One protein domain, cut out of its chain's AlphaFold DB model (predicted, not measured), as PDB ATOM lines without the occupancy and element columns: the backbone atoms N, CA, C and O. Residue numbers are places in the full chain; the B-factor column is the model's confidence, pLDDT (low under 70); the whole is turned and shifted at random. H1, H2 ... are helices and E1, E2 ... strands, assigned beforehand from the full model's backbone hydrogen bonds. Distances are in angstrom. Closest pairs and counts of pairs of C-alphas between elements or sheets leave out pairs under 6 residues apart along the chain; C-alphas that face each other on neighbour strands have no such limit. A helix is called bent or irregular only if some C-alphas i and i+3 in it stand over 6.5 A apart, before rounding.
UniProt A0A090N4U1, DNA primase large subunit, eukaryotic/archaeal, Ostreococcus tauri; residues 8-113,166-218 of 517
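Overview. This is residues 8 to 113 and 166 to 218 of the 517 residues of the protein "DNA primase large subunit, eukaryotic/archaeal" of Ostreococcus tauri (UniProt A0A090N4U1). Helices cross in three layers: the helical hairpin H1 and H2 on one side, H3 and H4 between, and long H5 across them on the other side. A small strand hairpin, E1 and E2, joins H3 to H4, and short H6 packs on H1 and H3. The printed part has 159 residues, in order H1 H2 H3 E1 E2 H4 H5 H6, mostly helix, with one antiparallel sheet, E1 - E2. It is compact, with a radius of gyration of the C-alphas of 16.5 A, yet elongated, 55 by 30 by 28 A.

Arrangement. H1, residues 8 to 31, and H2, residues 39 to 51, form a hairpin; they touch at Ala 20 and Tyr 50, closest C-alphas 5.2 A apart, at a shallow tilt of 16 degrees. H3, residues 59 to 74, touches H1 about perpendicular at 85 degrees, closest C-alphas Arg 13 and Ser 65, 5.0 A. E1, residues 76 to 78, and E2, residues 81 to 83, are an antiparallel hairpin, with N 76 and O 83 within hydrogen-bond range at 2.9 A. H4, residues 86 to 105, touches H5, residues 166 to 195, opposite ways at a steep tilt of 38 degrees, closest C-alphas Arg 97 and Ala 171, 4.7 A. H1 and H5 are apart. H6, residues 210 to 215, touches H3, closest C-alphas Ala 72 and Leu 211, 4.7 A. Every O i to N i+4 pair is within hydrogen-bond range in H4, H5 and H6, against 17 of 20 in H1, 7 of 9 in H2 and 11 of 12 in H3.

Along the chain. H1 begins at C-alpha 8 (240.839, 127.717, 221.610) and is 34.7 A long; H4 is 28.7 A and H5 43.0 A. H2 is irregular, C-alphas 46 and 49 being 7.1 A apart. H6 ends at C-alpha 215 (244.219, 138.850, 229.252).

Size, cuts and confidence. The C-alphas farthest apart, of Gly 36 and Ala 195, are 57.1 A apart. Residues 114 to 165 are not printed, and C-alphas 113 and 166 are 10.8 A apart across that cut. The link from H5 to H6, 14 residues, is long. Mean pLDDT of the printed part is 71.9; among the residues under 70 are 26 to 61 and 75 to 87.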
ATOM      1  N   ASP A   8     240.422 128.597 220.523       80.12
ATOM      2  CA  ASP A   8     240.839 127.717 221.610       80.12
ATOM      3  C   ASP A   8     242.306 127.285 221.467       80.12
ATOM      4  O   ASP A   8     243.044 127.294 222.455       80.12
ATOM      5  N   ASP A   9     242.776 127.019 220.245       78.62
ATOM      6  CA  ASP A   9     244.184 126.707 219.964       78.62
ATOM      7  C   ASP A   9     245.104 127.912 220.242       78.62
ATOM      8  O   ASP A   9     246.128 127.789 220.921       78.62
ATOM      9  N   VAL A  10     244.712 129.117 219.807       78.06
ATOM     10  CA  VAL A  10     245.463 130.353 220.101       78.06
ATOM     11  C   VAL A  10     245.560 130.589 221.611       78.06
ATOM     12  O   VAL A  10     246.637 130.901 222.127       78.06
ATOM     13  N   VAL A  11     244.449 130.416 222.332       80.69
ATOM     14  CA  VAL A  11     244.398 130.572 223.790       80.69
ATOM     15  C   VAL A  11     245.252 129.510 224.483       80.69
ATOM     16  O   VAL A  11     246.009 129.849 225.393       80.69
ATOM     17  N   ALA A  12     245.188 128.248 224.057       79.50
ATOM     18  CA  ALA A  12     245.981 127.165 224.632       79.50
ATOM     19  C   ALA A  12     247.490 127.422 224.490       79.50
ATOM     20  O   ALA A  12     248.228 127.346 225.477       79.50
ATOM     21  N   ARG A  13     247.945 127.819 223.293       78.88
ATOM     22  CA  ARG A  13     249.357 128.150 223.029       78.88
ATOM     23  C   ARG A  13     249.830 129.352 223.841       78.88
ATOM     24  O   ARG A  13     250.924 129.324 224.407       78.88
ATOM     25  N   ALA A  14     249.008 130.396 223.929       81.19
ATOM     26  CA  ALA A  14     249.328 131.573 224.729       81.19
ATOM     27  C   ALA A  14     249.418 131.241 226.225       81.19
ATOM     28  O   ALA A  14     250.350 131.691 226.886       81.19
ATOM     29  N   ARG A  15     248.513 130.408 226.755       81.88
ATOM     30  CA  ARG A  15     248.555 129.949 228.155       81.88
ATOM     31  C   ARG A  15     249.808 129.136 228.455       81.88
ATOM     32  O   ARG A  15     250.462 129.394 229.460       81.88
ATOM     33  N   ALA A  16     250.174 128.200 227.579       78.81
ATOM     34  CA  ALA A  16     251.400 127.417 227.734       78.81
ATOM     35  C   ALA A  16     252.642 128.322 227.812       78.81
ATOM     36  O   ALA A  16     253.464 128.174 228.716       78.81
ATOM     37  N   ARG A  17     252.736 129.324 226.926       84.31
ATOM     38  CA  ARG A  17     253.826 130.305 226.967       84.31
ATOM     39  C   ARG A  17     253.784 131.180 228.212       84.31
ATOM     40  O   ARG A  17     254.825 131.397 228.822       84.31
ATOM     41  N   LEU A  18     252.609 131.668 228.607       81.19
ATOM     42  CA  LEU A  18     252.467 132.492 229.805       81.19
ATOM     43  C   LEU A  18     252.926 131.757 231.057       81.19
ATOM     44  O   LEU A  18     253.655 132.344 231.847       81.19
ATOM     45  N   ARG A  19     252.599 130.470 231.204       78.19
ATOM     46  CA  ARG A  19     253.130 129.650 232.301       78.19
ATOM     47  C   ARG A  19     254.656 129.643 232.321       78.19
ATOM     48  O   ARG A  19     255.246 129.911 233.363       78.19
ATOM     49  N   ALA A  20     255.299 129.425 231.172       78.06
ATOM     50  CA  ALA A  20     256.758 129.466 231.072       78.06
ATOM     51  C   ALA A  20     257.338 130.857 231.403       78.06
ATOM     52  O   ALA A  20     258.353 130.946 232.089       78.06
ATOM     53  N   LEU A  21     256.684 131.936 230.960       80.94
ATOM     54  CA  LEU A  21     257.093 133.317 231.240       80.94
ATOM     55  C   LEU A  21     256.954 133.674 232.723       80.94
ATOM     56  O   LEU A  21     257.897 134.196 233.314       80.94
ATOM     57  N   HIS A  22     255.821 133.343 233.348       75.25
ATOM     58  CA  HIS A  22     255.631 133.502 234.791       75.25
ATOM     59  C   HIS A  22     256.670 132.693 235.557       75.25
ATOM     60  O   HIS A  22     257.319 133.218 236.461       75.25
ATOM     61  N   ALA A  23     256.889 131.438 235.168       72.56
ATOM     62  CA  ALA A  23     257.848 130.591 235.846       72.56
ATOM     63  C   ALA A  23     259.288 131.124 235.728       72.56
ATOM     64  O   ALA A  23     260.012 131.156 236.724       72.56
ATOM     65  N   ALA A  24     259.680 131.635 234.555       73.25
ATOM     66  CA  ALA A  24     260.977 132.278 234.351       73.25
ATOM     67  C   ALA A  24     261.117 133.574 235.168       73.25
ATOM     68  O   ALA A  24     262.183 133.846 235.723       73.25
ATOM     69  N   GLN A  25     260.041 134.359 235.292       70.81
ATOM     70  CA  GLN A  25     259.997 135.558 236.134       70.81
ATOM     71  C   GLN A  25     260.231 135.213 237.613       70.81
ATOM     72  O   GLN A  25     260.991 135.905 238.291       70.81
ATOM     73  N   HIS A  26     259.589 134.146 238.094       64.00
ATOM     74  CA  HIS A  26     259.620 133.700 239.487       64.00
ATOM     75  C   HIS A  26     260.946 133.067 239.895       64.00
ATOM     76  O   HIS A  26     261.419 133.307 241.003       64.00
ATOM     77  N   ALA A  27     261.551 132.264 239.026       61.72
ATOM     78  CA  ALA A  27     262.749 131.535 239.401       61.72
ATOM     79  C   ALA A  27     263.922 132.479 239.734       61.72
ATOM     80  O   ALA A  27     264.667 132.231 240.677       61.72
ATOM     81  N   VAL A  28     264.018 133.642 239.077       55.69
ATOM     82  CA  VAL A  28     265.029 134.675 239.384       55.69
ATOM     83  C   VAL A  28     264.944 135.189 240.831       55.69
ATOM     84  O   VAL A  28     265.983 135.439 241.443       55.69
ATOM     85  N   VAL A  29     263.737 135.308 241.400       49.88
ATOM     86  CA  VAL A  29     263.536 135.729 242.802       49.88
ATOM     87  C   VAL A  29     264.120 134.698 243.769       49.88
ATOM     88  O   VAL A  29     264.733 135.066 244.766       49.88
ATOM     89  N   ASN A  30     264.008 133.412 243.430       49.41
ATOM     90  CA  ASN A  30     264.513 132.307 244.245       49.41
ATOM     91  C   ASN A  30     266.034 132.090 244.076       49.41
ATOM     92  O   ASN A  30     266.689 131.604 244.995       49.41
ATOM     93  N   HIS A  31     266.619 132.468 242.932       50.78
ATOM     94  CA  HIS A  31     268.052 132.279 242.650       50.78
ATOM     95  C   HIS A  31     268.975 133.336 243.271       50.78
ATOM     96  O   HIS A  31     270.181 133.111 243.322       50.78
ATOM     97  N   ARG A  32     268.450 134.459 243.793       45.53
ATOM     98  CA  ARG A  32     269.279 135.459 244.503       45.53
ATOM     99  C   ARG A  32     269.958 134.914 245.764       45.53
ATOM    100  O   ARG A  32     270.891 135.549 246.246       45.53
ATOM    101  N   ALA A  33     269.551 133.745 246.256       40.78
ATOM    102  CA  ALA A  33     270.256 133.058 247.325       40.78
ATOM    103  C   ALA A  33     270.258 131.541 247.143       40.78
ATOM    104  O   ALA A  33     269.836 130.795 248.014       40.78
ATOM    105  N   ARG A  34     270.736 131.021 246.013       47.69
ATOM    106  CA  ARG A  34     271.044 129.587 245.924       47.69
ATOM    107  C   ARG A  34     272.428 129.390 245.322       47.69
ATOM    108  O   ARG A  34     272.562 129.347 244.113       47.69
ATOM    109  N   ASP A  35     273.434 129.228 246.183       41.31
ATOM    110  CA  ASP A  35     274.762 128.740 245.788       41.31
ATOM    111  C   ASP A  35     274.983 127.310 246.281       41.31
ATOM    112  O   ASP A  35     274.618 126.981 247.416       41.31
ATOM    113  N   GLY A  36     275.571 126.481 245.413       40.25
ATOM    114  CA  GLY A  36     275.868 125.057 245.631       40.25
ATOM    115  C   GLY A  36     275.046 124.098 244.763       40.25
ATOM    116  O   GLY A  36     275.462 122.964 244.552       40.25
ATOM    117  N   VAL A  37     273.927 124.565 244.212       40.88
ATOM    118  CA  VAL A  37     273.180 123.882 243.151       40.88
ATOM    119  C   VAL A  37     273.410 124.686 241.888       40.88
ATOM    120  O   VAL A  37     273.267 125.907 241.931       40.88
ATOM    121  N   ASP A  38     273.806 124.029 240.797       45.16
ATOM    122  CA  ASP A  38     273.901 124.681 239.493       45.16
ATOM    123  C   ASP A  38     272.549 125.370 239.219       45.16
ATOM    124  O   ASP A  38     271.530 124.672 239.108       45.16
ATOM    125  N   PRO A  39     272.497 126.720 239.190       48.22
ATOM    126  CA  PRO A  39     271.252 127.448 238.992       48.22
ATOM    127  C   PRO A  39     270.576 127.012 237.695       48.22
ATOM    128  O   PRO A  39     269.353 127.048 237.622       48.22
ATOM    129  N   ASP A  40     271.335 126.501 236.726       49.34
ATOM    130  CA  ASP A  40     270.814 125.979 235.474       49.34
ATOM    131  C   ASP A  40     270.118 124.616 235.658       49.34
ATOM    132  O   ASP A  40     269.130 124.338 234.986       49.34
ATOM    133  N   LEU A  41     270.525 123.780 236.620       50.84
ATOM    134  CA  LEU A  41     269.940 122.453 236.871       50.84
ATOM    135  C   LEU A  41     268.582 122.521 237.596       50.84
ATOM    136  O   LEU A  41     267.640 121.806 237.248       50.84
ATOM    137  N   GLU A  42     268.461 123.403 238.586       51.06
ATOM    138  CA  GLU A  42     267.226 123.619 239.355       51.06
ATOM    139  C   GLU A  42     266.188 124.421 238.569       51.06
ATOM    140  O   GLU A  42     264.988 124.135 238.606       51.06
ATOM    141  N   LEU A  43     266.657 125.410 237.811       54.91
ATOM    142  CA  LEU A  43     265.840 126.173 236.882       54.91
ATOM    143  C   LEU A  43     265.366 125.264 235.741       54.91
ATOM    144  O   LEU A  43     264.199 125.330 235.358       54.91
ATOM    145  N   LYS A  44     266.210 124.317 235.298       59.44
ATOM    146  CA  LYS A  44     265.817 123.216 234.409       59.44
ATOM    147  C   LYS A  44     264.754 122.322 235.009       59.44
ATOM    148  O   LYS A  44     263.799 122.022 234.304       59.44
ATOM    149  N   ALA A  45     264.844 121.945 236.279       60.97
ATOM    150  CA  ALA A  45     263.787 121.183 236.942       60.97
ATOM    151  C   ALA A  45     262.474 121.985 237.065       60.97
ATOM    152  O   ALA A  45     261.406 121.466 236.745       60.97
ATOM    153  N   SER A  46     262.562 123.262 237.447       59.09
ATOM    154  CA  SER A  46     261.412 124.151 237.682       59.09
ATOM    155  C   SER A  46     260.685 124.538 236.393       59.09
ATOM    156  O   SER A  46     259.464 124.688 236.379       59.09
ATOM    157  N   LEU A  47     261.429 124.700 235.295       64.75
ATOM    158  CA  LEU A  47     260.892 125.081 233.992       64.75
ATOM    159  C   LEU A  47     260.658 123.888 233.059       64.75
ATOM    160  O   LEU A  47     259.884 124.024 232.116       64.75
ATOM    161  N   ALA A  48     261.246 122.711 233.311       66.31
ATOM    162  CA  ALA A  48     261.059 121.511 232.482       66.31
ATOM    163  C   ALA A  48     259.589 121.172 232.172       66.31
ATOM    164  O   ALA A  48     259.321 120.865 231.007       66.31
ATOM    165  N   PRO A  49     258.637 121.252 233.127       66.44
ATOM    166  CA  PRO A  49     257.224 120.987 232.850       66.44
ATOM    167  C   PRO A  49     256.607 121.969 231.848       66.44
ATOM    168  O   PRO A  49     255.714 121.602 231.095       66.44
ATOM    169  N   TYR A  50     257.099 123.209 231.814       65.69
ATOM    170  CA  TYR A  50     256.546 124.303 231.009       65.69
ATOM    171  C   TYR A  50     257.254 124.479 229.659       65.69
ATOM    172  O   TYR A  50     256.702 125.047 228.721       65.69
ATOM    173  N   VAL A  51     258.497 124.007 229.564       65.75
ATOM    174  CA  VAL A  51     259.413 124.240 228.438       65.75
ATOM    175  C   VAL A  51     259.411 123.059 227.462       65.75
ATOM    176  O   VAL A  51     259.570 123.267 226.262       65.75
ATOM    177  N   ARG A  52     259.186 121.825 227.930       63.59
ATOM    178  CA  ARG A  52     259.275 120.618 227.085       63.59
ATOM    179  C   ARG A  52     258.320 120.648 225.884       63.59
ATOM    180  O   ARG A  52     258.748 120.331 224.778       63.59
ATOM    181  N   ASP A  53     257.081 121.083 226.097       59.38
ATOM    182  CA  ASP A  53     256.052 121.126 225.045       59.38
ATOM    183  C   ASP A  53     256.093 122.432 224.238       59.38
ATOM    184  O   ASP A  53     255.819 122.443 223.038       59.38
ATOM    185  N   LEU A  54     256.490 123.540 224.875       64.06
ATOM    186  CA  LEU A  54     256.608 124.851 224.229       64.06
ATOM    187  C   LEU A  54     257.764 124.901 223.216       64.06
ATOM    188  O   LEU A  54     257.668 125.590 222.200       64.06
ATOM    189  N   PHE A  55     258.841 124.160 223.497       62.56
ATOM    190  CA  PHE A  55     260.067 124.108 222.696       62.56
ATOM    191  C   PHE A  55     260.328 122.720 222.098       62.56
ATOM    192  O   PHE A  55     261.482 122.342 221.873       62.56
ATOM    193  N   ALA A  56     259.269 121.951 221.829       57.50
ATOM    194  CA  ALA A  56     259.374 120.765 220.983       57.50
ATOM    195  C   ALA A  56     260.081 121.118 219.653       57.50
ATOM    196  O   ALA A  56     260.042 122.265 219.209       57.50
ATOM    197  N   ARG A  57     260.750 120.137 219.027       49.47
ATOM    198  CA  ARG A  57     261.716 120.324 217.915       49.47
ATOM    199  C   ARG A  57     261.218 121.164 216.728       49.47
ATOM    200  O   ARG A  57     262.043 121.700 215.990       49.47
ATOM    201  N   ASP A  58     259.911 121.330 216.572       55.53
ATOM    202  CA  ASP A  58     259.326 122.178 215.545       55.53
ATOM    203  C   ASP A  58     259.179 123.620 216.061       55.53
ATOM    204  O   ASP A  58     258.209 123.982 216.730       55.53
ATOM    205  N   GLY A  59     260.124 124.496 215.693       61.22
ATOM    206  CA  GLY A  59     260.116 125.935 216.024       61.22
ATOM    207  C   GLY A  59     258.905 126.733 215.496       61.22
ATOM    208  O   GLY A  59     258.873 127.963 215.554       61.22
ATOM    209  N   THR A  60     257.901 126.066 214.928       62.50
ATOM    210  CA  THR A  60     256.589 126.617 214.566       62.50
ATOM    211  C   THR A  60     255.699 126.835 215.794       62.50
ATOM    212  O   THR A  60     255.029 127.867 215.860       62.50
ATOM    213  N   SER A  61     255.730 125.935 216.787       67.56
ATOM    214  CA  SER A  61     254.943 126.059 218.029       67.56
ATOM    215  C   SER A  61     255.399 127.260 218.864       67.56
ATOM    216  O   SER A  61     254.592 128.101 219.272       67.56
ATOM    217  N   GLU A  62     256.717 127.420 219.004       73.00
ATOM    218  CA  GLU A  62     257.325 128.539 219.720       73.00
ATOM    219  C   GLU A  62     256.934 129.885 219.092       73.00
ATOM    220  O   GLU A  62     256.396 130.756 219.779       73.00
ATOM    221  N   ARG A  63     257.134 130.044 217.776       76.38
ATOM    222  CA  ARG A  63     256.799 131.284 217.056       76.38
ATOM    223  C   ARG A  63     255.309 131.609 217.127       76.38
ATOM    224  O   ARG A  63     254.951 132.768 217.323       76.38
ATOM    225  N   ALA A  64     254.444 130.601 217.009       75.31
ATOM    226  CA  ALA A  64     253.001 130.785 217.128       75.31
ATOM    227  C   ALA A  64     252.595 131.231 218.542       75.31
ATOM    228  O   ALA A  64     251.821 132.175 218.689       75.31
ATOM    229  N   SER A  65     253.154 130.602 219.580       80.19
ATOM    230  CA  SER A  65     252.890 130.976 220.973       80.19
ATOM    231  C   SER A  65     253.378 132.395 221.299       80.19
ATOM    232  O   SER A  65     252.655 133.149 221.948       80.19
ATOM    233  N   ALA A  66     254.556 132.792 220.795       83.31
ATOM    234  CA  ALA A  66     255.115 134.135 220.959       83.31
ATOM    235  C   ALA A  66     254.279 135.198 220.237       83.31
ATOM    236  O   ALA A  66     254.028 136.277 220.769       83.31
ATOM    237  N   ALA A  67     253.812 134.899 219.022       82.12
ATOM    238  CA  ALA A  67     252.915 135.787 218.295       82.12
ATOM    239  C   ALA A  67     251.584 135.969 219.044       82.12
ATOM    240  O   ALA A  67     251.119 137.099 219.183       82.12
ATOM    241  N   ALA A  68     251.010 134.883 219.575       79.94
ATOM    242  CA  ALA A  68     249.759 134.916 220.328       79.94
ATOM    243  C   ALA A  68     249.870 135.744 221.622       79.94
ATOM    244  O   ALA A  68     249.006 136.584 221.880       79.94
ATOM    245  N   THR A  69     250.942 135.575 222.408       82.75
ATOM    246  CA  THR A  69     251.159 136.382 223.621       82.75
ATOM    247  C   THR A  69     251.411 137.848 223.293       82.75
ATOM    248  O   THR A  69     250.794 138.714 223.906       82.75
ATOM    249  N   ARG A  70     252.233 138.163 222.285       86.62
ATOM    250  CA  ARG A  70     252.453 139.557 221.858       86.62
ATOM    251  C   ARG A  70     251.142 140.219 221.443       86.62
ATOM    252  O   ARG A  70     250.838 141.302 221.930       86.62
ATOM    253  N   MET A  71     250.329 139.559 220.615       79.50
ATOM    254  CA  MET A  71     249.016 140.083 220.215       79.50
ATOM    255  C   MET A  71     248.124 140.384 221.425       79.50
ATOM    256  O   MET A  71     247.522 141.455 221.473       79.50
ATOM    257  N   ALA A  72     248.091 139.491 222.419       74.88
ATOM    258  CA  ALA A  72     247.305 139.679 223.635       74.88
ATOM    259  C   ALA A  72     247.788 140.850 224.512       74.88
ATOM    260  O   ALA A  72     246.966 141.607 225.018       74.88
ATOM    261  N   PHE A  73     249.102 141.030 224.673       74.31
ATOM    262  CA  PHE A  73     249.671 142.068 225.547       74.31
ATOM    263  C   PHE A  73     249.766 143.448 224.880       74.31
ATOM    264  O   PHE A  73     249.884 144.453 225.573       74.31
ATOM    265  N   CYS A  74     249.671 143.524 223.549       74.81
ATOM    266  CA  CYS A  74     249.712 144.786 222.809       74.81
ATOM    267  C   CYS A  74     248.382 145.551 222.782       74.81
ATOM    268  O   CYS A  74     248.394 146.758 222.547       74.81
ATOM    269  N   GLY A  75     247.243 144.870 222.952       65.81
ATOM    270  CA  GLY A  75     245.913 145.449 222.745       65.81
ATOM    271  C   GLY A  75     245.052 145.481 224.008       65.81
ATOM    272  O   GLY A  75     244.513 144.457 224.419       65.81
ATOM    273  N   LEU A  76     244.841 146.666 224.585       60.38
ATOM    274  CA  LEU A  76     243.816 146.889 225.609       60.38
ATOM    275  C   LEU A  76     242.478 147.202 224.953       60.38
ATOM    276  O   LEU A  76     242.331 148.247 224.328       60.38
ATOM    277  N   GLU A  77     241.493 146.332 225.157       57.88
ATOM    278  CA  GLU A  77     240.097 146.640 224.855       57.88
ATOM    279  C   GLU A  77     239.523 147.536 225.965       57.88
ATOM    280  O   GLU A  77     239.337 147.082 227.102       57.88
ATOM    281  N   THR A  78     239.239 148.797 225.633       53.44
ATOM    282  CA  THR A  78     238.494 149.741 226.481       53.44
ATOM    283  C   THR A  78     237.321 150.296 225.686       53.44
ATOM    284  O   THR A  78     237.538 150.998 224.704       53.44
ATOM    285  N   ALA A  79     236.085 149.982 226.087       55.69
ATOM    286  CA  ALA A  79     234.865 150.475 225.431       55.69
ATOM    287  C   ALA A  79     234.818 150.256 223.895       55.69
ATOM    288  O   ALA A  79     234.281 151.083 223.167       55.69
ATOM    289  N   GLY A  80     235.376 149.143 223.399       58.66
ATOM    290  CA  GLY A  80     235.410 148.814 221.965       58.66
ATOM    291  C   GLY A  80     236.590 149.408 221.182       58.66
ATOM    292  O   GLY A  80     236.707 149.148 219.987       58.66
ATOM    293  N   GLU A  81     237.486 150.152 221.834       60.62
ATOM    294  CA  GLU A  81     238.712 150.695 221.237       60.62
ATOM    295  C   GLU A  81     239.965 149.955 221.727       60.62
ATOM    296  O   GLU A  81     240.019 149.500 222.871       60.62
ATOM    297  N   LEU A  82     240.987 149.876 220.864       64.56
ATOM    298  CA  LEU A  82     242.308 149.331 221.194       64.56
ATOM    299  C   LEU A  82     243.259 150.435 221.683       64.56
ATOM    300  O   LEU A  82     243.530 151.390 220.953       64.56
ATOM    301  N   ARG A  83     243.841 150.258 222.874       66.88
ATOM    302  CA  ARG A  83     244.948 151.082 223.399       66.88
ATOM    303  C   ARG A  83     246.234 150.271 223.549       66.88
ATOM    304  O   ARG A  83     246.183 149.072 223.804       66.88
ATOM    305  N   PHE A  84     247.378 150.937 223.399       65.81
ATOM    306  CA  PHE A  84     248.691 150.328 223.619       65.81
ATOM    307  C   PHE A  84     248.960 150.184 225.121       65.81
ATOM    308  O   PHE A  84     248.732 151.134 225.873       65.81
ATOM    309  N   TRP A  85     249.427 149.014 225.561       69.50
ATOM    310  CA  TRP A  85     249.674 148.728 226.976       69.50
ATOM    311  C   TRP A  85     251.165 148.711 227.294       69.50
ATOM    312  O   TRP A  85     251.789 147.655 227.347       69.50
ATOM    313  N   GLU A  86     251.731 149.888 227.532       68.06
ATOM    314  CA  GLU A  86     253.166 150.036 227.801       68.06
ATOM    315  C   GLU A  86     253.631 149.142 228.965       68.06
ATOM    316  O   GLU A  86     254.584 148.388 228.821       68.06
ATOM    317  N   TYR A  87     252.876 149.098 230.068       66.38
ATOM    318  CA  TYR A  87     253.205 148.249 231.221       66.38
ATOM    319  C   TYR A  87     253.168 146.742 230.912       66.38
ATOM    320  O   TYR A  87     254.042 145.995 231.350       66.38
ATOM    321  N   GLY A  88     252.177 146.281 230.141       74.06
ATOM    322  CA  GLY A  88     252.088 144.876 229.734       74.06
ATOM    323  C   GLY A  88     253.221 144.474 228.789       74.06
ATOM    324  O   GLY A  88     253.772 143.382 228.913       74.06
ATOM    325  N   VAL A  89     253.608 145.375 227.883       81.88
ATOM    326  CA  VAL A  89     254.747 145.179 226.976       81.88
ATOM    327  C   VAL A  89     256.063 145.134 227.748       81.88
ATOM    328  O   VAL A  89     256.876 144.253 227.485       81.88
ATOM    329  N   GLU A  90     256.256 146.013 228.732       81.25
ATOM    330  CA  GLU A  90     257.441 145.996 229.598       81.25
ATOM    331  C   GLU A  90     257.545 144.704 230.415       81.25
ATOM    332  O   GLU A  90     258.617 144.095 230.495       81.25
ATOM    333  N   TRP A  91     256.423 144.235 230.968       80.94
ATOM    334  CA  TRP A  91     256.374 142.943 231.647       80.94
ATOM    335  C   TRP A  91     256.746 141.798 230.698       80.94
ATOM    336  O   TRP A  91     257.621 140.993 231.022       80.94
ATOM    337  N   LEU A  92     256.134 141.752 229.508       84.69
ATOM    338  CA  LEU A  92     256.382 140.702 228.522       84.69
ATOM    339  C   LEU A  92     257.841 140.711 228.055       84.69
ATOM    340  O   LEU A  92     258.470 139.659 228.020       84.69
ATOM    341  N   ALA A  93     258.401 141.881 227.744       86.88
ATOM    342  CA  ALA A  93     259.794 142.022 227.330       86.88
ATOM    343  C   ALA A  93     260.757 141.530 228.419       86.88
ATOM    344  O   ALA A  93     261.680 140.766 228.131       86.88
ATOM    345  N   THR A  94     260.495 141.890 229.678       81.25
ATOM    346  CA  THR A  94     261.290 141.442 230.829       81.25
ATOM    347  C   THR A  94     261.210 139.927 231.028       81.25
ATOM    348  O   THR A  94     262.237 139.277 231.241       81.25
ATOM    349  N   ALA A  95     260.012 139.344 230.936       81.56
ATOM    350  CA  ALA A  95     259.806 137.908 231.106       81.56
ATOM    351  C   ALA A  95     260.434 137.096 229.959       81.56
ATOM    352  O   ALA A  95     261.086 136.080 230.196       81.56
ATOM    353  N   GLU A  96     260.307 137.573 228.718       86.25
ATOM    354  CA  GLU A  96     260.921 136.968 227.528       86.25
ATOM    355  C   GLU A  96     262.448 137.028 227.589       86.25
ATOM    356  O   GLU A  96     263.116 136.027 227.324       86.25
ATOM    357  N   ARG A  97     263.017 138.159 228.030       85.50
ATOM    358  CA  ARG A  97     264.453 138.271 228.317       85.50
ATOM    359  C   ARG A  97     264.910 137.205 229.308       85.50
ATOM    360  O   ARG A  97     265.938 136.568 229.094       85.50
ATOM    361  N   ARG A  98     264.171 137.005 230.402       78.75
ATOM    362  CA  ARG A  98     264.516 136.000 231.425       78.75
ATOM    363  C   ARG A  98     264.453 134.590 230.872       78.75
ATOM    364  O   ARG A  98     265.373 133.810 231.101       78.75
ATOM    365  N   LEU A  99     263.404 134.284 230.115       79.50
ATOM    366  CA  LEU A  99     263.246 132.991 229.464       79.50
ATOM    367  C   LEU A  99     264.372 132.731 228.448       79.50
ATOM    368  O   LEU A  99     264.904 131.624 228.396       79.50
ATOM    369  N   ALA A 100     264.786 133.750 227.689       79.69
ATOM    370  CA  ALA A 100     265.910 133.674 226.758       79.69
ATOM    371  C   ALA A 100     267.246 133.448 227.477       79.69
ATOM    372  O   ALA A 100     267.985 132.529 227.119       79.69
ATOM    373  N   LEU A 101     267.529 134.232 228.525       76.25
ATOM    374  CA  LEU A 101     268.726 134.074 229.353       76.25
ATOM    375  C   LEU A 101     268.811 132.654 229.923       76.25
ATOM    376  O   LEU A 101     269.855 132.012 229.842       76.25
ATOM    377  N   TYR A 102     267.695 132.150 230.448       73.19
ATOM    378  CA  TYR A 102     267.582 130.791 230.956       73.19
ATOM    379  C   TYR A 102     267.902 129.736 229.890       73.19
ATOM    380  O   TYR A 102     268.712 128.841 230.125       73.19
ATOM    381  N   ARG A 103     267.297 129.840 228.701       73.31
ATOM    382  CA  ARG A 103     267.500 128.856 227.628       73.31
ATOM    383  C   ARG A 103     268.952 128.772 227.180       73.31
ATOM    384  O   ARG A 103     269.420 127.670 226.905       73.31
ATOM    385  N   VAL A 104     269.648 129.907 227.114       71.56
ATOM    386  CA  VAL A 104     271.076 129.930 226.780       71.56
ATOM    387  C   VAL A 104     271.887 129.210 227.851       71.56
ATOM    388  O   VAL A 104     272.689 128.337 227.527       71.56
ATOM    389  N   LYS A 105     271.658 129.535 229.127       67.31
ATOM    390  CA  LYS A 105     272.429 128.954 230.230       67.31
ATOM    391  C   LYS A 105     272.209 127.444 230.383       67.31
ATOM    392  O   LYS A 105     273.160 126.688 230.521       67.31
ATOM    393  N   CYS A 106     270.981 126.970 230.189       63.50
ATOM    394  CA  CYS A 106     270.645 125.542 230.244       63.50
ATOM    395  C   CYS A 106     271.028 124.727 228.995       63.50
ATOM    396  O   CYS A 106     270.613 123.569 228.871       63.50
ATOM    397  N   GLY A 107     271.765 125.319 228.048       61.56
ATOM    398  CA  GLY A 107     272.188 124.664 226.807       61.56
ATOM    399  C   GLY A 107     271.048 124.379 225.820       61.56
ATOM    400  O   GLY A 107     271.214 123.579 224.904       61.56
ATOM    401  N   GLY A 108     269.880 125.003 226.007       55.72
ATOM    402  CA  GLY A 108     268.717 124.881 225.122       55.72
ATOM    403  C   GLY A 108     268.753 125.823 223.912       55.72
ATOM    404  O   GLY A 108     267.982 125.636 222.973       55.72
ATOM    405  N   LEU A 109     269.634 126.824 223.928       58.19
ATOM    406  CA  LEU A 109     269.936 127.710 222.806       58.19
ATOM    407  C   LEU A 109     271.439 127.962 222.753       58.19
ATOM    408  O   LEU A 109     272.046 128.314 223.763       58.19
ATOM    409  N   ASP A 110     272.021 127.859 221.562       59.69
ATOM    410  CA  ASP A 110     273.367 128.367 221.337       59.69
ATOM    411  C   ASP A 110     273.289 129.869 221.039       59.69
ATOM    412  O   ASP A 110     272.969 130.280 219.919       59.69
ATOM    413  N   ALA A 111     273.565 130.701 222.049       55.66
ATOM    414  CA  ALA A 111     273.621 132.156 221.885       55.66
ATOM    415  C   ALA A 111     274.585 132.581 220.763       55.66
ATOM    416  O   ALA A 111     274.343 133.602 220.122       55.66
ATOM    417  N   ARG A 112     275.627 131.780 220.481       55.75
ATOM    418  CA  ARG A 112     276.593 132.032 219.399       55.75
ATOM    419  C   ARG A 112     275.938 131.974 218.027       55.75
ATOM    420  O   ARG A 112     276.276 132.760 217.153       55.75
ATOM    421  N   ARG A 113     274.975 131.071 217.848       57.69
ATOM    422  CA  ARG A 113     274.249 130.887 216.589       57.69
ATOM    423  C   ARG A 113     273.099 131.881 216.435       57.69
ATOM    424  O   ARG A 113     272.906 132.449 215.366       57.69
ATOM    425  N   LEU A 166     277.866 136.689 226.582       76.81
ATOM    426  CA  LEU A 166     277.045 136.391 225.397       76.81
ATOM    427  C   LEU A 166     275.571 136.129 225.736       76.81
ATOM    428  O   LEU A 166     274.680 136.597 225.027       76.81
ATOM    429  N   ALA A 167     275.305 135.406 226.828       77.12
ATOM    430  CA  ALA A 167     273.945 135.070 227.242       77.12
ATOM    431  C   ALA A 167     273.117 136.315 227.590       77.12
ATOM    432  O   ALA A 167     271.928 136.385 227.282       77.12
ATOM    433  N   GLU A 168     273.748 137.315 228.201       78.00
ATOM    434  CA  GLU A 168     273.082 138.560 228.577       78.00
ATOM    435  C   GLU A 168     272.872 139.485 227.390       78.00
ATOM    436  O   GLU A 168     271.777 140.028 227.251       78.00
ATOM    437  N   CYS A 169     273.863 139.596 226.501       79.81
ATOM    438  CA  CYS A 169     273.722 140.348 225.256       79.81
ATOM    439  C   CYS A 169     272.582 139.787 224.390       79.81
ATOM    440  O   CYS A 169     271.751 140.542 223.885       79.81
ATOM    441  N   TYR A 170     272.479 138.457 224.278       81.31
ATOM    442  CA  TYR A 170     271.358 137.813 223.590       81.31
ATOM    443  C   TYR A 170     270.016 138.094 224.276       81.31
ATOM    444  O   TYR A 170     269.048 138.481 223.622       81.31
ATOM    445  N   ALA A 171     269.951 137.948 225.598       81.56
ATOM    446  CA  ALA A 171     268.725 138.179 226.350       81.56
ATOM    447  C   ALA A 171     268.238 139.641 226.243       81.56
ATOM    448  O   ALA A 171     267.036 139.886 226.135       81.56
ATOM    449  N   GLU A 172     269.154 140.613 226.217       82.44
ATOM    450  CA  GLU A 172     268.836 142.029 225.995       82.44
ATOM    451  C   GLU A 172     268.358 142.298 224.560       82.44
ATOM    452  O   GLU A 172     267.423 143.074 224.347       82.44
ATOM    453  N   ARG A 173     268.952 141.631 223.561       85.19
ATOM    454  CA  ARG A 173     268.461 141.684 222.179       85.19
ATOM    455  C   ARG A 173     267.013 141.196 222.091       85.19
ATOM    456  O   ARG A 173     266.190 141.905 221.517       85.19
ATOM    457  N   VAL A 174     266.692 140.052 222.705       85.81
ATOM    458  CA  VAL A 174     265.316 139.523 222.762       85.81
ATOM    459  C   VAL A 174     264.367 140.538 223.400       85.81
ATOM    460  O   VAL A 174     263.290 140.794 222.867       85.81
ATOM    461  N   GLU A 175     264.777 141.178 224.496       87.06
ATOM    462  CA  GLU A 175     264.005 142.240 225.157       87.06
ATOM    463  C   GLU A 175     263.658 143.389 224.190       87.06
ATOM    464  O   GLU A 175     262.509 143.832 224.102       87.06
ATOM    465  N   ARG A 176     264.651 143.865 223.426       86.75
ATOM    466  CA  ARG A 176     264.487 144.945 222.439       86.75
ATOM    467  C   ARG A 176     263.610 144.527 221.262       86.75
ATOM    468  O   ARG A 176     262.770 145.309 220.818       86.75
ATOM    469  N   GLU A 177     263.793 143.311 220.761       87.94
ATOM    470  CA  GLU A 177     262.982 142.748 219.682       87.94
ATOM    471  C   GLU A 177     261.522 142.604 220.101       87.94
ATOM    472  O   GLU A 177     260.641 143.029 219.358       87.94
ATOM    473  N   VAL A 178     261.252 142.113 221.315       89.19
ATOM    474  CA  VAL A 178     259.887 141.998 221.843       89.19
ATOM    475  C   VAL A 178     259.201 143.360 221.889       89.19
ATOM    476  O   VAL A 178     258.067 143.459 221.421       89.19
ATOM    477  N   ARG A 179     259.871 144.421 222.358       88.12
ATOM    478  CA  ARG A 179     259.295 145.781 222.349       88.12
ATOM    479  C   ARG A 179     258.956 146.258 220.936       88.12
ATOM    480  O   ARG A 179     257.821 146.653 220.672       88.12
ATOM    481  N   ARG A 180     259.915 146.159 220.006       88.81
ATOM    482  CA  ARG A 180     259.726 146.558 218.597       88.81
ATOM    483  C   ARG A 180     258.607 145.758 217.929       88.81
ATOM    484  O   ARG A 180     257.786 146.314 217.200       88.81
ATOM    485  N   ASP A 181     258.557 144.454 218.179       88.94
ATOM    486  CA  ASP A 181     257.528 143.562 217.655       88.94
ATOM    487  C   ASP A 181     256.158 143.902 218.212       88.94
ATOM    488  O   ASP A 181     255.196 143.938 217.449       88.94
ATOM    489  N   CYS A 182     256.070 144.213 219.503       87.81
ATOM    490  CA  CYS A 182     254.829 144.631 220.131       87.81
ATOM    491  C   CYS A 182     254.267 145.908 219.489       87.81
ATOM    492  O   CYS A 182     253.086 145.964 219.143       87.81
ATOM    493  N   GLU A 183     255.108 146.908 219.217       86.12
ATOM    494  CA  GLU A 183     254.675 148.103 218.485       86.12
ATOM    495  C   GLU A 183     254.164 147.781 217.072       86.12
ATOM    496  O   GLU A 183     253.123 148.292 216.646       86.12
ATOM    497  N   ARG A 184     254.884 146.928 216.326       88.69
ATOM    498  CA  ARG A 184     254.478 146.509 214.972       88.69
ATOM    499  C   ARG A 184     253.147 145.760 215.000       88.69
ATOM    500  O   ARG A 184     252.257 146.056 214.200       88.69
ATOM    501  N   VAL A 185     253.006 144.818 215.929       87.06
ATOM    502  CA  VAL A 185     251.791 144.028 216.144       87.06
ATOM    503  C   VAL A 185     250.623 144.938 216.510       87.06
ATOM    504  O   VAL A 185     249.560 144.810 215.907       87.06
ATOM    505  N   PHE A 186     250.818 145.910 217.403       85.81
ATOM    506  CA  PHE A 186     249.781 146.874 217.763       85.81
ATOM    507  C   PHE A 186     249.296 147.697 216.563       85.81
ATOM    508  O   PHE A 186     248.089 147.788 216.326       85.81
ATOM    509  N   ARG A 187     250.218 148.256 215.762       87.06
ATOM    510  CA  ARG A 187     249.861 149.016 214.546       87.06
ATOM    511  C   ARG A 187     249.039 148.160 213.580       87.06
ATOM    512  O   ARG A 187     248.050 148.640 213.030       87.06
ATOM    513  N   LYS A 188     249.417 146.888 213.414       86.94
ATOM    514  CA  LYS A 188     248.714 145.938 212.545       86.94
ATOM    515  C   LYS A 188     247.324 145.577 213.072       86.94
ATOM    516  O   LYS A 188     246.367 145.636 212.308       86.94
ATOM    517  N   LEU A 189     247.201 145.263 214.364       82.69
ATOM    518  CA  LEU A 189     245.915 144.987 215.014       82.69
ATOM    519  C   LEU A 189     244.961 146.174 214.861       82.69
ATOM    520  O   LEU A 189     243.812 145.995 214.471       82.69
ATOM    521  N   ARG A 190     245.448 147.400 215.089       84.75
ATOM    522  CA  ARG A 190     244.647 148.614 214.909       84.75
ATOM    523  C   ARG A 190     244.159 148.767 213.468       84.75
ATOM    524  O   ARG A 190     242.982 149.038 213.266       84.75
ATOM    525  N   ALA A 191     245.035 148.556 212.484       88.00
ATOM    526  CA  ALA A 191     244.667 148.623 211.071       88.00
ATOM    527  C   ALA A 191     243.589 147.589 210.705       88.00
ATOM    528  O   ALA A 191     242.610 147.942 210.053       88.00
ATOM    529  N   TRP A 192     243.724 146.346 211.176       86.75
ATOM    530  CA  TRP A 192     242.725 145.294 210.976       86.75
ATOM    531  C   TRP A 192     241.361 145.652 211.563       86.75
ATOM    532  O   TRP A 192     240.342 145.523 210.887       86.75
ATOM    533  N   VAL A 193     241.334 146.143 212.803       82.69
ATOM    534  CA  VAL A 193     240.083 146.536 213.462       82.69
ATOM    535  C   VAL A 193     239.428 147.716 212.746       82.69
ATOM    536  O   VAL A 193     238.217 147.705 212.548       82.69
ATOM    537  N   SER A 194     240.213 148.706 212.310       85.56
ATOM    538  CA  SER A 194     239.702 149.857 211.560       85.56
ATOM    539  C   SER A 194     239.174 149.489 210.170       85.56
ATOM    540  O   SER A 194     238.177 150.062 209.744       85.56
ATOM    541  N   ALA A 195     239.810 148.541 209.479       88.31
ATOM    542  CA  ALA A 195     239.354 148.048 208.176       88.31
ATOM    543  C   ALA A 195     238.141 147.107 208.285       88.31
ATOM    544  O   ALA A 195     237.401 146.934 207.324       88.31
ATOM    545  N   GLY A 196     237.916 146.522 209.463       83.75
ATOM    546  CA  GLY A 196     236.886 145.514 209.677       83.75
ATOM    547  C   GLY A 196     237.325 144.088 209.338       83.75
ATOM    548  O   GLY A 196     236.517 143.180 209.514       83.75
ATOM    549  N   ASP A 197     238.592 143.901 208.964       85.19
ATOM    550  CA  ASP A 197     239.206 142.646 208.503       85.19
ATOM    551  C   ASP A 197     239.948 141.890 209.620       85.19
ATOM    552  O   ASP A 197     240.819 141.054 209.368       85.19
ATOM    553  N   ALA A 198     239.675 142.216 210.886       81.06
ATOM    554  CA  ALA A 198     240.297 141.525 212.006       81.06
ATOM    555  C   ALA A 198     239.848 140.051 212.056       81.06
ATOM    556  O   ALA A 198     238.643 139.784 212.059       81.06
ATOM    557  N   PRO A 199     240.784 139.085 212.156       80.88
ATOM    558  CA  PRO A 199     240.427 137.688 212.368       80.88
ATOM    559  C   PRO A 199     239.565 137.548 213.624       80.88
ATOM    560  O   PRO A 199     239.827 138.221 214.620       80.88
ATOM    561  N   ARG A 200     238.588 136.631 213.630       78.38
ATOM    562  CA  ARG A 200     237.667 136.433 214.771       78.38
ATOM    563  C   ARG A 200     238.378 136.301 216.121       78.38
ATOM    564  O   ARG A 200     237.918 136.868 217.108       78.38
ATOM    565  N   ALA A 201     239.509 135.594 216.158       75.69
ATOM    566  CA  ALA A 201     240.312 135.419 217.367       75.69
ATOM    567  C   ALA A 201     240.889 136.734 217.923       75.69
ATOM    568  O   ALA A 201     241.183 136.810 219.113       75.69
ATOM    569  N   PHE A 202     241.025 137.775 217.105       76.94
ATOM    570  CA  PHE A 202     241.642 139.051 217.472       76.94
ATOM    571  C   PHE A 202     240.728 140.264 217.249       76.94
ATOM    572  O   PHE A 202     241.149 141.392 217.496       76.94
ATOM    573  N   ASP A 203     239.484 140.057 216.810       79.50
ATOM    574  CA  ASP A 203     238.505 141.129 216.637       79.50
ATOM    575  C   ASP A 203     237.863 141.493 217.994       79.50
ATOM    576  O   ASP A 203     237.140 140.671 218.573       79.50
ATOM    577  N   PRO A 204     238.064 142.721 218.510       74.69
ATOM    578  CA  PRO A 204     237.462 143.168 219.766       74.69
ATOM    579  C   PRO A 204     235.927 143.205 219.712       74.69
ATOM    580  O   PRO A 204     235.280 143.141 220.752       74.69
ATOM    581  N   ARG A 205     235.320 143.256 218.519       76.94
ATOM    582  CA  ARG A 205     233.857 143.226 218.340       76.94
ATOM    583  C   ARG A 205     233.275 141.823 218.548       76.94
ATOM    584  O   ARG A 205     232.073 141.680 218.774       76.94
ATOM    585  N   CYS A 206     234.102 140.779 218.476       77.81
ATOM    586  CA  CYS A 206     233.679 139.403 218.716       77.81
ATOM    587  C   CYS A 206     233.571 139.111 220.220       77.81
ATOM    588  O   CYS A 206     234.484 139.402 220.989       77.81
ATOM    589  N   ARG A 207     232.467 138.474 220.645       72.25
ATOM    590  CA  ARG A 207     232.221 138.128 222.062       72.25
ATOM    591  C   ARG A 207     233.249 137.146 222.636       72.25
ATOM    592  O   ARG A 207     233.577 137.236 223.815       72.25
ATOM    593  N   SER A 208     233.734 136.223 221.808       69.56
ATOM    594  CA  SER A 208     234.765 135.233 222.132       69.56
ATOM    595  C   SER A 208     236.003 135.508 221.278       69.56
ATOM    596  O   SER A 208     236.132 134.976 220.175       69.56
ATOM    597  N   ASN A 209     236.887 136.378 221.762       77.62
ATOM    598  CA  ASN A 209     238.190 136.618 221.148       77.62
ATOM    599  C   ASN A 209     239.316 136.187 222.103       77.62
ATOM    600  O   ASN A 209     239.176 136.219 223.332       77.62
ATOM    601  N   ALA A 210     240.434 135.756 221.528       74.88
ATOM    602  CA  ALA A 210     241.602 135.282 222.254       74.88
ATOM    603  C   ALA A 210     242.248 136.403 223.083       74.88
ATOM    604  O   ALA A 210     242.754 136.130 224.167       74.88
ATOM    605  N   LEU A 211     242.176 137.666 222.636       74.88
ATOM    606  CA  LEU A 211     242.720 138.821 223.368       74.88
ATOM    607  C   LEU A 211     242.142 138.905 224.785       74.88
ATOM    608  O   LEU A 211     242.885 138.969 225.764       74.88
ATOM    609  N   ARG A 212     240.812 138.835 224.905       73.38
ATOM    610  CA  ARG A 212     240.129 138.856 226.197       73.38
ATOM    611  C   ARG A 212     240.440 137.598 227.001       73.38
ATOM    612  O   ARG A 212     240.800 137.723 228.165       73.38
ATOM    613  N   ALA A 213     240.352 136.420 226.381       76.44
ATOM    614  CA  ALA A 213     240.560 135.138 227.057       76.44
ATOM    615  C   ALA A 213     241.984 134.957 227.611       76.44
ATOM    616  O   ALA A 213     242.141 134.345 228.665       76.44
ATOM    617  N   ILE A 214     243.002 135.485 226.925       76.06
ATOM    618  CA  ILE A 214     244.403 135.475 227.371       76.06
ATOM    619  C   ILE A 214     244.624 136.546 228.445       76.06
ATOM    620  O   ILE A 214     245.249 136.261 229.460       76.06
ATOM    621  N   ARG A 215     244.071 137.755 228.276       68.50
ATOM    622  CA  ARG A 215     244.219 138.850 229.252       68.50
ATOM    623  C   ARG A 215     243.581 138.534 230.603       68.50
ATOM    624  O   ARG A 215     244.133 138.880 231.639       68.50
ATOM    625  N   THR A 216     242.394 137.932 230.598       67.81
ATOM    626  CA  THR A 216     241.687 137.558 231.832       67.81
ATOM    627  C   THR A 216     242.093 136.183 232.339       67.81
ATOM    628  O   THR A 216     241.519 135.709 233.318       67.81
ATOM    629  N   TRP A 217     243.022 135.506 231.661       74.88
ATOM    630  CA  TRP A 217     243.525 134.239 232.150       74.88
ATOM    631  C   TRP A 217     244.290 134.470 233.453       74.88
ATOM    632  O   TRP A 217     245.093 135.394 233.575       74.88
ATOM    633  N   GLN A 218     244.001 133.625 234.431       63.62
ATOM    634  CA  GLN A 218     244.703 133.578 235.702       63.62
ATOM    635  C   GLN A 218     245.410 132.221 235.759       63.62
ATOM    636  O   GLN A 218     244.759 131.209 235.463       63.62
TER     637      GLN A 218